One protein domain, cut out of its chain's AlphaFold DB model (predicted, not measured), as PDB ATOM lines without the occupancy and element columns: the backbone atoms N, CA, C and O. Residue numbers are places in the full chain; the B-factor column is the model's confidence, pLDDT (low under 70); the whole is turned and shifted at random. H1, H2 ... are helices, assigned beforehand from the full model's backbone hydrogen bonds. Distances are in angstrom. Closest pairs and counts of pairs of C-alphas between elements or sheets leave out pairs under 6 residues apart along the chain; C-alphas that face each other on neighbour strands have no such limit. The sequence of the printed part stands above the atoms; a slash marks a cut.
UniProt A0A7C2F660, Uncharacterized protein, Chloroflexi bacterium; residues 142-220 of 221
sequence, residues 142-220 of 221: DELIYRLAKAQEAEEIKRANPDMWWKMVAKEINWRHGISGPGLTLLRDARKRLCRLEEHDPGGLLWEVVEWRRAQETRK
ATOM      1  N   ASP A 142    -132.086  59.025  17.444       72.50
ATOM      2  CA  ASP A 142    -132.399  58.263  16.234       72.50
ATOM      3  C   ASP A 142    -133.849  57.752  16.222       72.50
ATOM      4  O   ASP A 142    -134.516  57.721  15.183       72.50
ATOM      5  N   GLU A 143    -134.387  57.375  17.386       79.00
ATOM      6  CA  GLU A 143    -135.800  57.029  17.545       79.00
ATOM      7  C   GLU A 143    -136.694  58.250  17.310       79.00
ATOM      8  O   GLU A 143    -137.743  58.115  16.680       79.00
ATOM      9  N   LEU A 144    -136.291  59.438  17.768       77.88
ATOM     10  CA  LEU A 144    -137.007  60.685  17.516       77.88
ATOM     11  C   LEU A 144    -137.043  61.006  16.020       77.88
ATOM     12  O   LEU A 144    -138.135  61.198  15.483       77.88
ATOM     13  N   ILE A 145    -135.888  60.992  15.351       78.50
ATOM     14  CA  ILE A 145    -135.778  61.239  13.908       78.50
ATOM     15  C   ILE A 145    -136.635  60.242  13.128       78.50
ATOM     16  O   ILE A 145    -137.455  60.653  12.310       78.50
ATOM     17  N   TYR A 146    -136.526  58.941  13.423       84.06
ATOM     18  CA  TYR A 146    -137.345  57.917  12.770       84.06
ATOM     19  C   TYR A 146    -138.842  58.212  12.907       84.06
ATOM     20  O   TYR A 146    -139.595  58.130  11.934       84.06
ATOM     21  N   ARG A 147    -139.298  58.539  14.123       83.62
ATOM     22  CA  ARG A 147    -140.720  58.784  14.384       83.62
ATOM     23  C   ARG A 147    -141.219  60.016  13.642       83.62
ATOM     24  O   ARG A 147    -142.319  59.964  13.099       83.62
ATOM     25  N   LEU A 148    -140.431  61.088  13.610       83.44
ATOM     26  CA  LEU A 148    -140.767  62.315  12.891       83.44
ATOM     27  C   LEU A 148    -140.779  62.094  11.373       83.44
ATOM     28  O   LEU A 148    -141.750  62.462  10.721       83.44
ATOM     29  N   ALA A 149    -139.780  61.396  10.826       82.25
ATOM     30  CA  ALA A 149    -139.725  61.036   9.408       82.25
ATOM     31  C   ALA A 149    -140.945  60.220   8.972       82.25
ATOM     32  O   ALA A 149    -141.580  60.516   7.961       82.25
ATOM     33  N   LYS A 150    -141.320  59.222   9.775       87.44
ATOM     34  CA  LYS A 150    -142.510  58.408   9.520       87.44
ATOM     35  C   LYS A 150    -143.811  59.170   9.731       87.44
ATOM     36  O   LYS A 150    -144.777  58.899   9.028       87.44
ATOM     37  N   ALA A 151    -143.854  60.118  10.663       86.69
ATOM     38  CA  ALA A 151    -145.001  61.006  10.819       86.69
ATOM     39  C   ALA A 151    -145.193  61.900   9.586       86.69
ATOM     40  O   ALA A 151    -146.329  62.070   9.153       86.69
ATOM     41  N   GLN A 152    -144.107  62.401   8.993       86.19
ATOM     42  CA  GLN A 152    -144.159  63.200   7.769       86.19
ATOM     43  C   GLN A 152    -144.668  62.374   6.576       86.19
ATOM     44  O   GLN A 152    -145.604  62.789   5.899       86.19
ATOM     45  N   GLU A 153    -144.140  61.160   6.383       85.62
ATOM     46  CA  GLU A 153    -144.627  60.208   5.368       85.62
ATOM     47  C   GLU A 153    -146.119  59.866   5.582       85.62
ATOM     48  O   GLU A 153    -146.908  59.806   4.641       85.62
ATOM     49  N   ALA A 154    -146.540  59.704   6.841       86.31
ATOM     50  CA  ALA A 154    -147.931  59.431   7.189       86.31
ATOM     51  C   ALA A 154    -148.871  60.603   6.855       86.31
ATOM     52  O   ALA A 154    -149.990  60.371   6.395       86.31
ATOM     53  N   GLU A 155    -148.442  61.847   7.090       85.88
ATOM     54  CA  GLU A 155    -149.198  63.049   6.716       85.88
ATOM     55  C   GLU A 155    -149.291  63.210   5.193       85.88
ATOM     56  O   GLU A 155    -150.353  63.564   4.686       85.88
ATOM     57  N   GLU A 156    -148.233  62.882   4.445       87.12
ATOM     58  CA  GLU A 156    -148.240  62.894   2.974       87.12
ATOM     59  C   GLU A 156    -149.262  61.897   2.405       87.12
ATOM     60  O   GLU A 156    -150.118  62.275   1.602       87.12
ATOM     61  N   ILE A 157    -149.249  60.646   2.883       83.19
ATOM     62  CA  ILE A 157    -150.213  59.610   2.466       83.19
ATOM     63  C   ILE A 157    -151.637  60.003   2.853       83.19
ATOM     64  O   ILE A 157    -152.564  59.832   2.058       83.19
ATOM     65  N   LYS A 158    -151.831  60.538   4.064       87.31
ATOM     66  CA  LYS A 158    -153.152  60.964   4.533       87.31
ATOM     67  C   LYS A 158    -153.684  62.157   3.741       87.31
ATOM     68  O   LYS A 158    -154.885  62.222   3.497       87.31
ATOM     69  N   ARG A 159    -152.815  63.082   3.328       84.62
ATOM     70  CA  ARG A 159    -153.175  64.221   2.478       84.62
ATOM     71  C   ARG A 159    -153.535  63.770   1.061       84.62
ATOM     72  O   ARG A 159    -154.491  64.292   0.500       84.62
ATOM     73  N   ALA A 160    -152.813  62.791   0.516       86.00
ATOM     74  CA  ALA A 160    -153.122  62.193  -0.783       86.00
ATOM     75  C   ALA A 160    -154.408  61.347  -0.756       86.00
ATOM     76  O   ALA A 160    -155.143  61.322  -1.738       86.00
ATOM     77  N   ASN A 161    -154.702  60.684   0.370       88.06
ATOM     78  CA  ASN A 161    -155.876  59.827   0.554       88.06
ATOM     79  C   ASN A 161    -156.626  60.177   1.857       88.06
ATOM     80  O   ASN A 161    -156.478  59.473   2.868       88.06
ATOM     81  N   PRO A 162    -157.460  61.234   1.862       84.69
ATOM     82  CA  PRO A 162    -158.136  61.719   3.069       84.69
ATOM     83  C   PRO A 162    -159.035  60.681   3.747       84.69
ATOM     84  O   PRO A 162    -159.125  60.660   4.976       84.69
ATOM     85  N   ASP A 163    -159.623  59.762   2.983       88.31
ATOM     86  CA  ASP A 163    -160.513  58.718   3.505       88.31
ATOM     87  C   ASP A 163    -159.757  57.528   4.118       88.31
ATOM     88  O   ASP A 163    -160.333  56.702   4.831       88.31
ATOM     89  N   MET A 164    -158.438  57.442   3.910       82.69
ATOM     90  CA  MET A 164    -157.638  56.319   4.391       82.69
ATOM     91  C   MET A 164    -157.554  56.313   5.919       82.69
ATOM     92  O   MET A 164    -157.127  57.278   6.558       82.69
ATOM     93  N   TRP A 165    -157.928  55.205   6.551       81.62
ATOM     94  CA  TRP A 165    -157.854  55.086   8.006       81.62
ATOM     95  C   TRP A 165    -156.406  55.101   8.497       81.62
ATOM     96  O   TRP A 165    -155.528  54.499   7.887       81.62
ATOM     97  N   TRP A 166    -156.153  55.693   9.668       81.19
ATOM     98  CA  TRP A 166    -154.801  55.761  10.244       81.19
ATOM     99  C   TRP A 166    -154.150  54.393  10.478       81.19
ATOM    100  O   TRP A 166    -152.931  54.287  10.433       81.19
ATOM    101  N   LYS A 167    -154.945  53.333  10.674       83.50
ATOM    102  CA  LYS A 167    -154.446  51.947  10.706       83.50
ATOM    103  C   LYS A 167    -153.841  51.519   9.368       83.50
ATOM    104  O   LYS A 167    -152.817  50.847   9.358       83.50
ATOM    105  N   MET A 168    -154.470  51.919   8.265       83.12
ATOM    106  CA  MET A 168    -153.992  51.646   6.912       83.12
ATOM    107  C   MET A 168    -152.769  52.501   6.593       83.12
ATOM    108  O   MET A 168    -151.777  51.956   6.140       83.12
ATOM    109  N   VAL A 169    -152.776  53.785   6.967       81.56
ATOM    110  CA  VAL A 169    -151.594  54.657   6.839       81.56
ATOM    111  C   VAL A 169    -150.399  54.093   7.616       81.56
ATOM    112  O   VAL A 169    -149.304  53.999   7.080       81.56
ATOM    113  N   ALA A 170    -150.601  53.655   8.864       83.62
ATOM    114  CA  ALA A 170    -149.544  53.050   9.676       83.62
ATOM    115  C   ALA A 170    -148.993  51.748   9.064       83.62
ATOM    116  O   ALA A 170    -147.808  51.450   9.210       83.62
ATOM    117  N   LYS A 171    -149.841  50.976   8.373       86.50
ATOM    118  CA  LYS A 171    -149.416  49.795   7.617       86.50
ATOM    119  C   LYS A 171    -148.602  50.192   6.382       86.50
ATOM    120  O   LYS A 171    -147.549  49.608   6.157       86.50
ATOM    121  N   GLU A 172    -149.060  51.201   5.644       87.19
ATOM    122  CA  GLU A 172    -148.436  51.694   4.411       87.19
ATOM    123  C   GLU A 172    -147.024  52.245   4.656       87.19
ATOM    124  O   GLU A 172    -146.075  51.857   3.983       87.19
ATOM    125  N   ILE A 173    -146.840  53.048   5.710       87.12
ATOM    126  CA  ILE A 173    -145.516  53.577   6.091       87.12
ATOM    127  C   ILE A 173    -144.600  52.528   6.738       87.12
ATOM    128  O   ILE A 173    -143.490  52.863   7.164       87.12
ATOM    129  N   ASN A 174    -145.055  51.280   6.876       88.50
ATOM    130  CA  ASN A 174    -144.377  50.215   7.612       88.50
ATOM    131  C   ASN A 174    -143.973  50.652   9.039       88.50
ATOM    132  O   ASN A 174    -142.797  50.669   9.418       88.50
ATOM    133  N   TRP A 175    -144.959  51.087   9.826       88.50
ATOM    134  CA  TRP A 175    -144.741  51.601  11.176       88.50
ATOM    135  C   TRP A 175    -144.283  50.500  12.144       88.50
ATOM    136  O   TRP A 175    -145.060  49.611  12.501       88.50
ATOM    137  N   ARG A 176    -143.040  50.593  12.641       80.94
ATOM    138  CA  ARG A 176    -142.412  49.536  13.462       80.94
ATOM    139  C   ARG A 176    -143.106  49.255  14.792       80.94
ATOM    140  O   ARG A 176    -142.952  48.174  15.347       80.94
ATOM    141  N   HIS A 177    -143.865  50.222  15.307       75.25
ATOM    142  CA  HIS A 177    -144.580  50.096  16.583       75.25
ATOM    143  C   HIS A 177    -145.979  49.477  16.423       75.25
ATOM    144  O   HIS A 177    -146.711  49.328  17.401       75.25
ATOM    145  N   GLY A 178    -146.345  49.096  15.195       78.69
ATOM    146  CA  GLY A 178    -147.563  48.361  14.878       78.69
ATOM    147  C   GLY A 178    -148.835  49.210  14.822       78.69
ATOM    148  O   GLY A 178    -148.871  50.388  15.170       78.69
ATOM    149  N   ILE A 179    -149.923  48.577  14.381       79.44
ATOM    150  CA  ILE A 179    -151.239  49.211  14.159       79.44
ATOM    151  C   ILE A 179    -152.168  49.160  15.386       79.44
ATOM    152  O   ILE A 179    -153.359  49.471  15.295       79.44
ATOM    153  N   SER A 180    -151.643  48.712  16.527       69.69
ATOM    154  CA  SER A 180    -152.375  48.623  17.790       69.69
ATOM    155  C   SER A 180    -152.626  50.017  18.383       69.69
ATOM    156  O   SER A 180    -151.988  50.995  17.997       69.69
ATOM    157  N   GLY A 181    -153.546  50.125  19.348       69.12
ATOM    158  CA  GLY A 181    -153.824  51.393  20.042       69.12
ATOM    159  C   GLY A 181    -152.564  52.104  20.573       69.12
ATOM    160  O   GLY A 181    -152.392  53.295  20.297       69.12
ATOM    161  N   PRO A 182    -151.643  51.400  21.259       65.06
ATOM    162  CA  PRO A 182    -150.367  51.974  21.687       65.06
ATOM    163  C   PRO A 182    -149.487  52.445  20.520       65.06
ATOM    164  O   PRO A 182    -148.999  53.575  20.545       65.06
ATOM    165  N   GLY A 183    -149.344  51.639  19.461       65.44
ATOM    166  CA  GLY A 183    -148.546  51.995  18.282       65.44
ATOM    167  C   GLY A 183    -149.079  53.230  17.550       65.44
ATOM    168  O   GLY A 183    -148.317  54.136  17.209       65.44
ATOM    169  N   LEU A 184    -150.401  53.333  17.395       70.44
ATOM    170  CA  LEU A 184    -151.064  54.512  16.828       70.44
ATOM    171  C   LEU A 184    -150.957  55.744  17.733       70.44
ATOM    172  O   LEU A 184    -150.914  56.870  17.238       70.44
ATOM    173  N   THR A 185    -150.891  55.550  19.052       75.00
ATOM    174  CA  THR A 185    -150.673  56.651  19.999       75.00
ATOM    175  C   THR A 185    -149.284  57.252  19.819       75.00
ATOM    176  O   THR A 185    -149.163  58.475  19.800       75.00
ATOM    177  N   LEU A 186    -148.263  56.417  19.601       75.62
ATOM    178  CA  LEU A 186    -146.907  56.882  19.296       75.62
ATOM    179  C   LEU A 186    -146.842  57.634  17.963       75.62
ATOM    180  O   LEU A 186    -146.189  58.671  17.885       75.62
ATOM    181  N   LEU A 187    -147.553  57.161  16.935       75.88
ATOM    182  CA  LEU A 187    -147.633  57.866  15.653       75.88
ATOM    183  C   LEU A 187    -148.330  59.225  15.807       75.88
ATOM    184  O   LEU A 187    -147.875  60.231  15.271       75.88
ATOM    185  N   ARG A 188    -149.415  59.286  16.586       75.00
ATOM    186  CA  ARG A 188    -150.114  60.541  16.894       75.00
ATOM    187  C   ARG A 188    -149.228  61.522  17.665       75.00
ATOM    188  O   ARG A 188    -149.297  62.717  17.399       75.00
ATOM    189  N   ASP A 189    -148.433  61.035  18.618       78.31
ATOM    190  CA  ASP A 189    -147.473  61.867  19.353       78.31
ATOM    191  C   ASP A 189    -146.407  62.441  18.413       78.31
ATOM    192  O   ASP A 189    -146.174  63.647  18.403       78.31
ATOM    193  N   ALA A 190    -145.834  61.598  17.548       79.25
ATOM    194  CA  ALA A 190    -144.850  62.018  16.557       79.25
ATOM    195  C   ALA A 190    -145.399  63.092  15.604       79.25
ATOM    196  O   ALA A 190    -144.735  64.095  15.368       79.25
ATOM    197  N   ARG A 191    -146.645  62.940  15.137       86.31
ATOM    198  CA  ARG A 191    -147.327  63.940  14.299       86.31
ATOM    199  C   ARG A 191    -147.526  65.276  15.008       86.31
ATOM    200  O   ARG A 191    -147.221  66.318  14.448       86.31
ATOM    201  N   LYS A 192    -147.981  65.265  16.267       76.31
ATOM    202  CA  LYS A 192    -148.102  66.503  17.057       76.31
ATOM    203  C   LYS A 192    -146.755  67.207  17.226       76.31
ATOM    204  O   LYS A 192    -146.704  68.432  17.188       76.31
ATOM    205  N   ARG A 193    -145.682  66.443  17.452       75.12
ATOM    206  CA  ARG A 193    -144.323  66.993  17.553       75.12
ATOM    207  C   ARG A 193    -143.854  67.573  16.226       75.12
ATOM    208  O   ARG A 193    -143.263  68.641  16.252       75.12
ATOM    209  N   LEU A 194    -144.161  66.917  15.106       76.50
ATOM    210  CA  LEU A 194    -143.865  67.432  13.770       76.50
ATOM    211  C   LEU A 194    -144.525  68.799  13.546       76.50
ATOM    212  O   LEU A 194    -143.816  69.742  13.228       76.50
ATOM    213  N   CYS A 195    -145.824  68.948  13.838       73.56
ATOM    214  CA  CYS A 195    -146.508  70.244  13.708       73.56
ATOM    215  C   CYS A 195    -145.863  71.343  14.569       73.56
ATOM    216  O   CYS A 195    -145.680  72.463  14.112       73.56
ATOM    217  N   ARG A 196    -145.469  71.023  15.810       69.88
ATOM    218  CA  ARG A 196    -144.768  71.986  16.681       69.88
ATOM    219  C   ARG A 196    -143.390  72.372  16.135       69.88
ATOM    220  O   ARG A 196    -142.975  73.508  16.320       69.88
ATOM    221  N   LEU A 197    -142.686  71.433  15.500       69.62
ATOM    222  CA  LEU A 197    -141.382  71.685  14.882       69.62
ATOM    223  C   LEU A 197    -141.500  72.517  13.601       69.62
ATOM    224  O   LEU A 197    -140.626  73.332  13.341       69.62
ATOM    225  N   GLU A 198    -142.578  72.356  12.829       67.25
ATOM    226  CA  GLU A 198    -142.866  73.203  11.660       67.25
ATOM    227  C   GLU A 198    -143.110  74.670  12.054       67.25
ATOM    228  O   GLU A 198    -142.742  75.576  11.310       67.25
ATOM    229  N   GLU A 199    -143.688  74.913  13.232       67.12
ATOM    230  CA  GLU A 199    -143.911  76.262  13.772       67.12
ATOM    231  C   GLU A 199    -142.654  76.853  14.425       67.12
ATOM    232  O   GLU A 199    -142.422  78.061  14.375       67.12
ATOM    233  N   HIS A 200    -141.839  76.006  15.056       61.22
ATOM    234  CA  HIS A 200    -140.620  76.409  15.738       61.22
ATOM    235  C   HIS A 200    -139.629  75.240  15.730       61.22
ATOM    236  O   HIS A 200    -139.793  74.288  16.496       61.22
ATOM    237  N   ASP A 201    -138.577  75.322  14.906       66.62
ATOM    238  CA  ASP A 201    -137.511  74.312  14.829       66.62
ATOM    239  C   ASP A 201    -136.265  74.784  15.600       66.62
ATOM    240  O   ASP A 201    -135.339  75.346  15.014       66.62
ATOM    241  N   PRO A 202    -136.207  74.599  16.933       54.44
ATOM    242  CA  PRO A 202    -135.118  75.123  17.751       54.44
ATOM    243  C   PRO A 202    -133.770  74.426  17.505       54.44
ATOM    244  O   PRO A 202    -132.784  74.825  18.119       54.44
ATOM    245  N   GLY A 203    -133.711  73.373  16.680       59.56
ATOM    246  CA  GLY A 203    -132.527  72.518  16.569       59.56
ATOM    247  C   GLY A 203    -132.168  72.032  15.168       59.56
ATOM    248  O   GLY A 203    -131.210  71.277  15.057       59.56
ATOM    249  N   GLY A 204    -132.898  72.415  14.117       70.75
ATOM    250  CA  GLY A 204    -132.687  71.847  12.780       70.75
ATOM    251  C   GLY A 204    -133.133  70.384  12.684       70.75
ATOM    252  O   GLY A 204    -132.670  69.646  11.816       70.75
ATOM    253  N   LEU A 205    -134.030  69.942  13.571       71.94
ATOM    254  CA  LEU A 205    -134.493  68.554  13.610       71.94
ATOM    255  C   LEU A 205    -135.242  68.181  12.328       71.94
ATOM    256  O   LEU A 205    -135.195  67.029  11.902       71.94
ATOM    257  N   LEU A 206    -135.903  69.149  11.686       74.00
ATOM    258  CA  LEU A 206    -136.549  68.925  10.395       74.00
ATOM    259  C   LEU A 206    -135.526  68.624   9.296       74.00
ATOM    260  O   LEU A 206    -135.777  67.772   8.445       74.00
ATOM    261  N   TRP A 207    -134.356  69.268   9.332       75.06
ATOM    262  CA  TRP A 207    -133.274  68.985   8.391       75.06
ATOM    263  C   TRP A 207    -132.754  67.552   8.549       75.06
ATOM    264  O   TRP A 207    -132.639  66.824   7.565       75.06
ATOM    265  N   GLU A 208    -132.526  67.107   9.785       74.12
ATOM    266  CA  GLU A 208    -132.088  65.734  10.067       74.12
ATOM    267  C   GLU A 208    -133.131  64.688   9.651       74.12
ATOM    268  O   GLU A 208    -132.784  63.626   9.134       74.12
ATOM    269  N   VAL A 209    -134.420  64.999   9.809       80.31
ATOM    270  CA  VAL A 209    -135.524  64.161   9.322       80.31
ATOM    271  C   VAL A 209    -135.504  64.027   7.798       80.31
ATOM    272  O   VAL A 209    -135.662  62.919   7.277       80.31
ATOM    273  N   VAL A 210    -135.282  65.126   7.074       80.06
ATOM    274  CA  VAL A 210    -135.179  65.122   5.606       80.06
ATOM    275  C   VAL A 210    -133.967  64.315   5.141       80.06
ATOM    276  O   VAL A 210    -134.100  63.465   4.258       80.06
ATOM    277  N   GLU A 211    -132.803  64.524   5.755       77.81
ATOM    278  CA  GLU A 211    -131.582  63.779   5.433       77.81
ATOM    279  C   GLU A 211    -131.730  62.284   5.737       77.81
ATOM    280  O   GLU A 211    -131.347  61.437   4.926       77.81
ATOM    281  N   TRP A 212    -132.379  61.936   6.850       83.44
ATOM    282  CA  TRP A 212    -132.689  60.548   7.173       83.44
ATOM    283  C   TRP A 212    -133.580  59.901   6.106       83.44
ATOM    284  O   TRP A 212    -133.309  58.774   5.686       83.44
ATOM    285  N   ARG A 213    -134.614  60.605   5.620       78.50
ATOM    286  CA  ARG A 213    -135.486  60.102   4.542       78.50
ATOM    287  C   ARG A 213    -134.715  59.888   3.240       78.50
ATOM    288  O   ARG A 213    -134.809  58.802   2.669       78.50
ATOM    289  N   ARG A 214    -133.886  60.853   2.826       79.31
ATOM    290  CA  ARG A 214    -133.010  60.725   1.645       79.31
ATOM    291  C   ARG A 214    -132.076  59.520   1.754       79.31
ATOM    292  O   ARG A 214    -131.918  58.766   0.798       79.31
ATOM    293  N   ALA A 215    -131.497  59.295   2.933       79.44
ATOM    294  CA  ALA A 215    -130.634  58.144   3.195       79.44
ATOM    295  C   ALA A 215    -131.378  56.794   3.147       79.44
ATOM    296  O   ALA A 215    -130.758  55.760   2.903       79.44
ATOM    297  N   GLN A 216    -132.692  56.766   3.389       78.38
ATOM    298  CA  GLN A 216    -133.504  55.555   3.213       78.38
ATOM    299  C   GLN A 216    -133.901  55.326   1.752       78.38
ATOM    300  O   GLN A 216    -133.979  54.177   1.325       78.38
ATOM    301  N   GLU A 217    -134.151  56.388   0.989       75.50
ATOM    302  CA  GLU A 217    -134.473  56.300  -0.440       75.50
ATOM    303  C   GLU A 217    -133.283  55.773  -1.247       75.50
ATOM    304  O   GLU A 217    -133.453  54.843  -2.031       75.50
ATOM    305  N   THR A 218    -132.068  56.253  -0.966       72.81
ATOM    306  CA  THR A 218    -130.834  55.766  -1.615       72.81
ATOM    307  C   THR A 218    -130.503  54.308  -1.304       72.81
ATOM    308  O   THR A 218    -129.799  53.671  -2.076       72.81
ATOM    309  N   ARG A 219    -131.011  53.754  -0.195       67.31
ATOM    310  CA  ARG A 219    -130.869  52.326   0.147       67.31
ATOM    311  C   ARG A 219    -131.897  51.425  -0.539       67.31
ATOM    312  O   ARG A 219    -131.761  50.207  -0.458       67.31
ATOM    313  N   LYS A 220    -132.957  51.998  -1.119       57.50
ATOM    314  CA  LYS A 220    -134.019  51.256  -1.820       57.50
ATOM    315  C   LYS A 220    -133.776  51.154  -3.330       57.50
ATOM    316  O   LYS A 220    -134.352  50.259  -3.945       57.50
TER     317      LYS A 220
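This is residues 142 to 220 of the 221 residues of an uncharacterized protein of Chloroflexi bacterium (UniProt A0A7C2F660). Two long helices, H1 and H3, cross as an X near their middles, and two shorter ones pack on H1 at separate places: H4 on residues 145 to 149, H2 on residues 154 to 158. Residues 199 to 204, and 214 to 220 at the far end of H4, stick out from this body. The printed part has 79 residues with four named helices, H1 to H4 in chain order, and no named strand: all helix. It is compact, with a radius of gyration of the C-alphas of 12.3 A and spans of 31 by 29 by 23 A.

Start with H1, residues 142 to 160; it and H3, residues 181 to 199, touch and stand about perpendicular at 88 degrees, with Ala 151 and Arg 191 their closest C-alphas at 5.1 A. H2, residues 166 to 172, touches H1, the closest C-alphas being those of Ala 154 and Val 169, 6.0 A apart. H4, residues 205 to 217, touches H1 about perpendicular at 77 degrees, closest at the C-alphas of Ala 149 and Val 209, 5.2 A. H3 and H4 only just touch, only at the corner, with 3 pairs of C-alphas within 8 A; H2 and H4 are apart. In H1, H2, H3 and H4 every O i to N i+4 pair is within hydrogen-bond range.

Find C-alpha 142 at (-132.399, 58.263, 16.234); H1 runs 27.1 A from there to C-alpha 160. H2 spans 9.5 A. H3 runs 27.5 A from C-alpha 181 at (-153.824, 51.393, 20.042), and H4 runs 18.6 A to C-alpha 217 at (-134.473, 56.300, -0.440).

The C-alphas of Asp 163 and Gly 203, 33.8 A apart, are the farthest in the domain. The printed part has no cut and no long link. Look for pLDDT under 70 at residues 180 to 183, 196 to 203 and 219 to 220.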